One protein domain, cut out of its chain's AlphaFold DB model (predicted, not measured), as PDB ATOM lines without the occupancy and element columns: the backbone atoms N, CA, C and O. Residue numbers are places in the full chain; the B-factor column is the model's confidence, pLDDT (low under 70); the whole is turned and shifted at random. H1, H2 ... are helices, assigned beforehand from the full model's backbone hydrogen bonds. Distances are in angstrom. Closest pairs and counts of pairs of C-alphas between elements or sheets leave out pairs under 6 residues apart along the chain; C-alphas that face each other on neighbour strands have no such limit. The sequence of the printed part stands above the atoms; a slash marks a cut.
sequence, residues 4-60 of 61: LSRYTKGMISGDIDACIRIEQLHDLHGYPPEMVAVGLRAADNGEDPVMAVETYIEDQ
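AT A GLANCE: This is residues 4 to 60 of the 61 residues of an uncharacterized protein of Xanthomonas campestris pv. vitiscarnosae (UniProt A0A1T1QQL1). Four short helices make a small body in which H3 stands in the middle, with the helical hairpin of H1 and H2 at one end of the longest axis and H4 crossing H3 on the far side from that hairpin. H1 meets H3 near its first residue, Leu 4, while H2 comes close to H3 at Glu 23. The printed part has 57 residues with four named helices, H1, H2, H3 and H4 in chain order, and no named strand; the class is all helix. It is compact, with a radius of gyration of the C-alphas of 10.7 A, and spans 31 by 22 by 16 A.

IN THESE COORDINATES: H1 takes residues 4 to 13, from C-alpha 4 at (-45.907, 11.796, 161.511), and is 14.2 A long from first to last C-alpha. H2, residues 16 to 25, is 14.2 A long. H3, residues 33 to 44, is the longest at 16.1 A and begins with C-alpha 33 at (-55.844, 15.124, 163.114). H4, residues 49 to 58, is 14.5 A long and ends with C-alpha 58 at (-59.037, 23.475, 148.392).

HOW THE PARTS SIT: H1 and H2 form a helical hairpin and touch, the closest C-alphas being those of Tyr 7 and Cys 19, 5.4 A apart; they run opposite ways at a shallow tilt of 22 degrees. H1 touches H3, closest at the C-alphas of Leu 4 and Leu 40, 5.3 A apart, opposite ways at a shallow tilt of 33 degrees, only just short of steep. H2 and H3 are close but not clearly touching, with the C-alphas of Glu 23 and Val 36 closest at 6.8 A. H3 and H4 touch with 16 pairs of C-alphas within 8 A, closest at Gly 39 and Pro 49, 3.9 A; they run opposite ways at a steep tilt of 50 degrees. H4 is apart from H1 and H2. In H1, H2, H3 and H4 every O i to N i+4 pair is within hydrogen-bond range.

THE WHOLE: The two C-alphas farthest apart, those of Ser 13 and Glu 58, are 31.4 A apart. The printed part has no cut and no long link; the links H1 to H2 and H3 to H4 are tight, and H2 to H3 is short. The mean pLDDT of the printed part is 96.1, and no printed residue is under 70.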
ATOM      1  N   LEU A   4     -44.658  12.524 161.729       95.44
ATOM      2  CA  LEU A   4     -45.907  11.796 161.511       95.44
ATOM      3  C   LEU A   4     -45.962  10.482 162.306       95.44
ATOM      4  O   LEU A   4     -46.984  10.141 162.905       95.44
ATOM      5  N   SER A   5     -44.845   9.748 162.367       95.88
ATOM      6  CA  SER A   5     -44.761   8.497 163.135       95.88
ATOM      7  C   SER A   5     -44.902   8.741 164.642       95.88
ATOM      8  O   SER A   5     -45.566   7.970 165.341       95.88
ATOM      9  N   ARG A   6     -44.281   9.810 165.160       95.50
ATOM     10  CA  ARG A   6     -44.383  10.207 166.576       95.50
ATOM     11  C   ARG A   6     -45.792  10.665 166.921       95.50
ATOM     12  O   ARG A   6     -46.326  10.212 167.928       95.50
ATOM     13  N   TYR A   7     -46.380  11.492 166.064       96.69
ATOM     14  CA  TYR A   7     -47.742  11.992 166.198       96.69
ATOM     15  C   TYR A   7     -48.749  10.842 166.231       96.69
ATOM     16  O   TYR A   7     -49.508  10.704 167.184       96.69
ATOM     17  N   THR A   8     -48.665   9.926 165.263       96.31
ATOM     18  CA  THR A   8     -49.535   8.742 165.194       96.31
ATOM     19  C   THR A   8     -49.428   7.892 166.459       96.31
ATOM     20  O   THR A   8     -50.436   7.459 167.014       96.31
ATOM     21  N   LYS A   9     -48.203   7.668 166.951       96.50
ATOM     22  CA  LYS A   9     -47.994   6.917 168.190       96.50
ATOM     23  C   LYS A   9     -48.612   7.630 169.394       96.50
ATOM     24  O   LYS A   9     -49.268   6.959 170.185       96.50
ATOM     25  N   GLY A  10     -48.427   8.947 169.506       96.50
ATOM     26  CA  GLY A  10     -49.014   9.769 170.567       96.50
ATOM     27  C   GLY A  10     -50.539   9.711 170.562       96.50
ATOM     28  O   GLY A  10     -51.141   9.443 171.600       96.50
ATOM     29  N   MET A  11     -51.153   9.825 169.381       96.38
ATOM     30  CA  MET A  11     -52.603   9.699 169.204       96.38
ATOM     31  C   MET A  11     -53.124   8.331 169.658       96.38
ATOM     32  O   MET A  11     -54.128   8.259 170.361       96.38
ATOM     33  N   ILE A  12     -52.427   7.241 169.315       97.06
ATOM     34  CA  ILE A  12     -52.816   5.879 169.721       97.06
ATOM     35  C   ILE A  12     -52.661   5.675 171.233       97.06
ATOM     36  O   ILE A  12     -53.501   5.027 171.854       97.06
ATOM     37  N   SER A  13     -51.586   6.192 171.835       97.06
ATOM     38  CA  SER A  13     -51.320   6.015 173.266       97.06
ATOM     39  C   SER A  13     -52.044   7.016 174.169       97.06
ATOM     40  O   SER A  13     -51.932   6.900 175.387       97.06
ATOM     41  N   GLY A  14     -52.751   7.997 173.601       96.25
ATOM     42  CA  GLY A  14     -53.385   9.084 174.352       96.25
ATOM     43  C   GLY A  14     -52.397  10.104 174.932       96.25
ATOM     44  O   GLY A  14     -52.726  10.786 175.898       96.25
ATOM     45  N   ASP A  15     -51.190  10.216 174.367       97.06
ATOM     46  CA  ASP A  15     -50.195  11.226 174.759       97.06
ATOM     47  C   ASP A  15     -50.501  12.556 174.052       97.06
ATOM     48  O   ASP A  15     -49.856  12.946 173.076       97.06
ATOM     49  N   ILE A  16     -51.556  13.222 174.526       95.38
ATOM     50  CA  ILE A  16     -52.079  14.455 173.925       95.38
ATOM     51  C   ILE A  16     -51.055  15.591 173.993       95.38
ATOM     52  O   ILE A  16     -50.927  16.356 173.039       95.38
ATOM     53  N   ASP A  17     -50.269  15.671 175.068       96.94
ATOM     54  CA  ASP A  17     -49.231  16.693 175.209       96.94
ATOM     55  C   ASP A  17     -48.157  16.560 174.121       96.94
ATOM     56  O   ASP A  17     -47.643  17.562 173.619       96.94
ATOM     57  N   ALA A  18     -47.791  15.330 173.739       95.81
ATOM     58  CA  ALA A  18     -46.884  15.110 172.619       95.81
ATOM     59  C   ALA A  18     -47.506  15.523 171.281       95.81
ATOM     60  O   ALA A  18     -46.816  16.155 170.481       95.81
ATOM     61  N   CYS A  19     -48.785  15.215 171.054       97.44
ATOM     62  CA  CYS A  19     -49.499  15.611 169.840       97.44
ATOM     63  C   CYS A  19     -49.578  17.135 169.698       97.44
ATOM     64  O   CYS A  19     -49.161  17.660 168.669       97.44
ATOM     65  N   ILE A  20     -49.986  17.846 170.754       96.94
ATOM     66  CA  ILE A  20     -50.088  19.314 170.756       96.94
ATOM     67  C   ILE A  20     -48.730  19.962 170.481       96.94
ATOM     68  O   ILE A  20     -48.641  20.907 169.703       96.94
ATOM     69  N   ARG A  21     -47.646  19.453 171.083       97.19
ATOM     70  CA  ARG A  21     -46.297  19.982 170.817       97.19
ATOM     71  C   ARG A  21     -45.883  19.814 169.359       97.19
ATOM     72  O   ARG A  21     -45.236  20.704 168.819       97.19
ATOM     73  N   ILE A  22     -46.218  18.680 168.743       96.88
ATOM     74  CA  ILE A  22     -45.932  18.438 167.324       96.88
ATOM     75  C   ILE A  22     -46.771  19.382 166.461       96.88
ATOM     76  O   ILE A  22     -46.227  20.041 165.588       96.88
ATOM     77  N   GLU A  23     -48.065  19.513 166.739       97.94
ATOM     78  CA  GLU A  23     -48.940  20.445 166.020       97.94
ATOM     79  C   GLU A  23     -48.416  21.885 166.076       97.94
ATOM     80  O   GLU A  23     -48.310  22.540 165.046       97.94
ATOM     81  N   GLN A  24     -48.027  22.367 167.258       97.50
ATOM     82  CA  GLN A  24     -47.483  23.716 167.436       97.50
ATOM     83  C   GLN A  24     -46.143  23.924 166.725       97.50
ATOM     84  O   GLN A  24     -45.875  25.017 166.241       97.50
ATOM     85  N   LEU A  25     -45.292  22.894 166.660       97.00
ATOM     86  CA  LEU A  25     -43.996  22.980 165.984       97.00
ATOM     87  C   LEU A  25     -44.138  23.194 164.470       97.00
ATOM     88  O   LEU A  25     -43.274  23.828 163.868       97.00
ATOM     89  N   HIS A  26     -45.217  22.679 163.880       96.88
ATOM     90  CA  HIS A  26     -45.490  22.746 162.440       96.88
ATOM     91  C   HIS A  26     -46.539  23.794 162.064       96.88
ATOM     92  O   HIS A  26     -46.975  23.822 160.919       96.88
ATOM     93  N   ASP A  27     -46.959  24.631 163.017       97.31
ATOM     94  CA  ASP A  27     -48.058  25.595 162.850       97.31
ATOM     95  C   ASP A  27     -49.390  24.936 162.420       97.31
ATOM     96  O   ASP A  27     -50.259  25.536 161.794       97.31
ATOM     97  N   LEU A  28     -49.572  23.667 162.804       97.38
ATOM     98  CA  LEU A  28     -50.755  22.849 162.526       97.38
ATOM     99  C   LEU A  28     -51.724  22.790 163.720       97.38
ATOM    100  O   LEU A  28     -52.680  22.013 163.721       97.38
ATOM    101  N   HIS A  29     -51.493  23.581 164.767       96.62
ATOM    102  CA  HIS A  29     -52.352  23.565 165.946       96.62
ATOM    103  C   HIS A  29     -53.743  24.131 165.651       96.62
ATOM    104  O   HIS A  29     -53.889  25.214 165.091       96.62
ATOM    105  N   GLY A  30     -54.774  23.396 166.070       94.06
ATOM    106  CA  GLY A  30     -56.175  23.727 165.797       94.06
ATOM    107  C   GLY A  30     -56.732  23.076 164.530       94.06
ATOM    108  O   GLY A  30     -57.952  23.040 164.369       94.06
ATOM    109  N   TYR A  31     -55.881  22.499 163.676       96.00
ATOM    110  CA  TYR A  31     -56.335  21.631 162.596       96.00
ATOM    111  C   TYR A  31     -56.759  20.256 163.134       96.00
ATOM    112  O   TYR A  31     -56.212  19.781 164.133       96.00
ATOM    113  N   PRO A  32     -57.730  19.588 162.488       95.19
ATOM    114  CA  PRO A  32     -58.128  18.250 162.893       95.19
ATOM    115  C   PRO A  32     -57.035  17.217 162.532       95.19
ATOM    116  O   PRO A  32     -56.227  17.467 161.629       95.19
ATOM    117  N   PRO A  33     -56.976  16.054 163.210       94.88
ATOM    118  CA  PRO A  33     -55.844  15.124 163.114       94.88
ATOM    119  C   PRO A  33     -55.524  14.633 161.696       94.88
ATOM    120  O   PRO A  33     -54.366  14.371 161.376       94.88
ATOM    121  N   GLU A  34     -56.533  14.503 160.836       94.81
ATOM    122  CA  GLU A  34     -56.369  14.138 159.432       94.81
ATOM    123  C   GLU A  34     -55.597  15.198 158.637       94.81
ATOM    124  O   GLU A  34     -54.753  14.842 157.819       94.81
ATOM    125  N   MET A  35     -55.808  16.483 158.931       97.31
ATOM    126  CA  MET A  35     -55.086  17.595 158.303       97.31
ATOM    127  C   MET A  35     -53.675  17.700 158.866       97.31
ATOM    128  O   MET A  35     -52.716  17.845 158.114       97.31
ATOM    129  N   VAL A  36     -53.524  17.516 160.182       97.38
ATOM    130  CA  VAL A  36     -52.200  17.433 160.811       97.38
ATOM    131  C   VAL A  36     -51.376  16.316 160.160       97.38
ATOM    132  O   VAL A  36     -50.205  16.507 159.848       97.38
ATOM    133  N   ALA A  37     -51.984  15.163 159.866       97.25
ATOM    134  CA  ALA A  37     -51.300  14.063 159.189       97.25
ATOM    135  C   ALA A  37     -50.864  14.394 157.748       97.25
ATOM    136  O   ALA A  37     -49.823  13.898 157.307       97.25
ATOM    137  N   VAL A  38     -51.629  15.218 157.019       97.62
ATOM    138  CA  VAL A  38     -51.242  15.736 155.694       97.62
ATOM    139  C   VAL A  38     -50.037  16.666 155.825       97.62
ATOM    140  O   VAL A  38     -49.012  16.418 155.187       97.62
ATOM    141  N   GLY A  39     -50.112  17.666 156.709       97.94
ATOM    142  CA  GLY A  39     -49.027  18.625 156.925       97.94
ATOM    143  C   GLY A  39     -47.736  17.962 157.410       97.94
ATOM    144  O   GLY A  39     -46.665  18.221 156.872       97.94
ATOM    145  N   LEU A  40     -47.814  17.016 158.351       97.75
ATOM    146  CA  LEU A  40     -46.633  16.286 158.832       97.75
ATOM    147  C   LEU A  40     -46.001  15.391 157.760       97.75
ATOM    148  O   LEU A  40     -44.792  15.169 157.781       97.75
ATOM    149  N   ARG A  41     -46.793  14.871 156.813       97.25
ATOM    150  CA  ARG A  41     -46.250  14.133 155.666       97.25
ATOM    151  C   ARG A  41     -45.471  15.058 154.732       97.25
ATOM    152  O   ARG A  41     -44.417  14.656 154.252       97.25
ATOM    153  N   ALA A  42     -45.980  16.264 154.491       97.06
ATOM    154  CA  ALA A  42     -45.283  17.291 153.722       97.06
ATOM    155  C   ALA A  42     -43.984  17.720 154.433       97.06
ATOM    156  O   ALA A  42     -42.915  17.712 153.824       97.06
ATOM    157  N   ALA A  43     -44.041  17.943 155.751       96.38
ATOM    158  CA  ALA A  43     -42.870  18.239 156.578       96.38
ATOM    159  C   ALA A  43     -41.781  17.155 156.464       96.38
ATOM    160  O   ALA A  43     -40.607  17.460 156.252       96.38
ATOM    161  N   ASP A  44     -42.176  15.877 156.539       94.75
ATOM    162  CA  ASP A  44     -41.271  14.730 156.386       94.75
ATOM    163  C   ASP A  44     -40.596  14.693 154.990       94.75
ATOM    164  O   ASP A  44     -39.508  14.126 154.849       94.75
ATOM    165  N   ASN A  45     -41.201  15.322 153.974       94.25
ATOM    166  CA  ASN A  45     -40.664  15.466 152.616       94.25
ATOM    167  C   ASN A  45     -39.865  16.770 152.399       94.25
ATOM    168  O   ASN A  45     -39.304  16.964 151.320       94.25
ATOM    169  N   GLY A  46     -39.779  17.651 153.403       95.62
ATOM    170  CA  GLY A  46     -39.140  18.967 153.286       95.62
ATOM    171  C   GLY A  46     -40.006  20.030 152.602       95.62
ATOM    172  O   GLY A  46     -39.475  21.022 152.105       95.62
ATOM    173  N   GLU A  47     -41.317  19.811 152.554       97.00
ATOM    174  CA  GLU A  47     -42.317  20.733 152.012       97.00
ATOM    175  C   GLU A  47     -42.932  21.593 153.132       97.00
ATOM    176  O   GLU A  47     -42.758  21.308 154.319       97.00
ATOM    177  N   ASP A  48     -43.652  22.655 152.756       97.50
ATOM    178  CA  ASP A  48     -44.352  23.520 153.709       97.50
ATOM    179  C   ASP A  48     -45.629  22.822 154.236       97.50
ATOM    180  O   ASP A  48     -46.523  22.505 153.440       97.50
ATOM    181  N   PRO A  49     -45.739  22.566 155.555       97.44
ATOM    182  CA  PRO A  49     -46.863  21.829 156.126       97.44
ATOM    183  C   PRO A  49     -48.202  22.559 156.004       97.44
ATOM    184  O   PRO A  49     -49.225  21.914 155.775       97.44
ATOM    185  N   VAL A  50     -48.203  23.886 156.159       97.12
ATOM    186  CA  VAL A  50     -49.420  24.710 156.155       97.12
ATOM    187  C   VAL A  50     -49.961  24.804 154.736       97.12
ATOM    188  O   VAL A  50     -51.129  24.497 154.507       97.12
ATOM    189  N   MET A  51     -49.094  25.098 153.763       97.50
ATOM    190  CA  MET A  51     -49.461  25.120 152.343       97.50
ATOM    191  C   MET A  51     -50.017  23.773 151.868       97.50
ATOM    192  O   MET A  51     -50.955  23.736 151.070       97.50
ATOM    193  N   ALA A  52     -49.461  22.654 152.346       97.56
ATOM    194  CA  ALA A  52     -49.958  21.325 152.000       97.56
ATOM    195  C   ALA A  52     -51.375  21.077 152.544       97.56
ATOM    196  O   ALA A  52     -52.202  20.476 151.857       97.56
ATOM    197  N   VAL A  53     -51.669  21.558 153.755       97.38
ATOM    198  CA  VAL A  53     -53.014  21.486 154.340       97.38
ATOM    199  C   VAL A  53     -53.994  22.387 153.594       97.38
ATOM    200  O   VAL A  53     -55.087  21.933 153.269       97.38
ATOM    201  N   GLU A  54     -53.615  23.625 153.276       95.75
ATOM    202  CA  GLU A  54     -54.455  24.546 152.498       95.75
ATOM    203  C   GLU A  54     -54.798  23.964 151.122       95.75
ATOM    204  O   GLU A  54     -55.972  23.882 150.769       95.75
ATOM    205  N   THR A  55     -53.794  23.448 150.406       96.38
ATOM    206  CA  THR A  55     -53.984  22.776 149.108       96.38
ATOM    207  C   THR A  55     -54.943  21.592 149.232       96.38
ATOM    208  O   THR A  55     -55.837  21.416 148.410       96.38
ATOM    209  N   TYR A  56     -54.792  20.781 150.285       95.38
ATOM    210  CA  TYR A  56     -55.679  19.646 150.521       95.38
ATOM    211  C   TYR A  56     -57.125  20.078 150.794       95.38
ATOM    212  O   TYR A  56     -58.050  19.410 150.340       95.38
ATOM    213  N   ILE A  57     -57.337  21.175 151.526       94.00
ATOM    214  CA  ILE A  57     -58.676  21.716 151.798       94.00
ATOM    215  C   ILE A  57     -59.319  22.235 150.507       94.00
ATOM    216  O   ILE A  57     -60.495  21.962 150.268       94.00
ATOM    217  N   GLU A  58     -58.560  22.951 149.677       94.06
ATOM    218  CA  GLU A  58     -59.037  23.475 148.392       94.06
ATOM    219  C   GLU A  58     -59.415  22.359 147.409       94.06
ATOM    220  O   GLU A  58     -60.461  22.444 146.772       94.06
ATOM    221  N   ASP A  59     -58.633  21.276 147.342       91.12
ATOM    222  CA  ASP A  59     -58.911  20.118 146.476       91.12
ATOM    223  C   ASP A  59     -60.210  19.367 146.839       91.12
ATOM    224  O   ASP A  59     -60.709  18.563 146.046       91.12
ATOM    225  N   GLN A  60     -60.751  19.577 148.044       81.62
ATOM    226  CA  GLN A  60     -61.991  18.948 148.521       81.62
ATOM    227  C   GLN A  60     -63.225  19.868 148.421       81.62
ATOM    228  O   GLN A  60     -64.324  19.423 148.770       81.62
TER     229      GLN A  60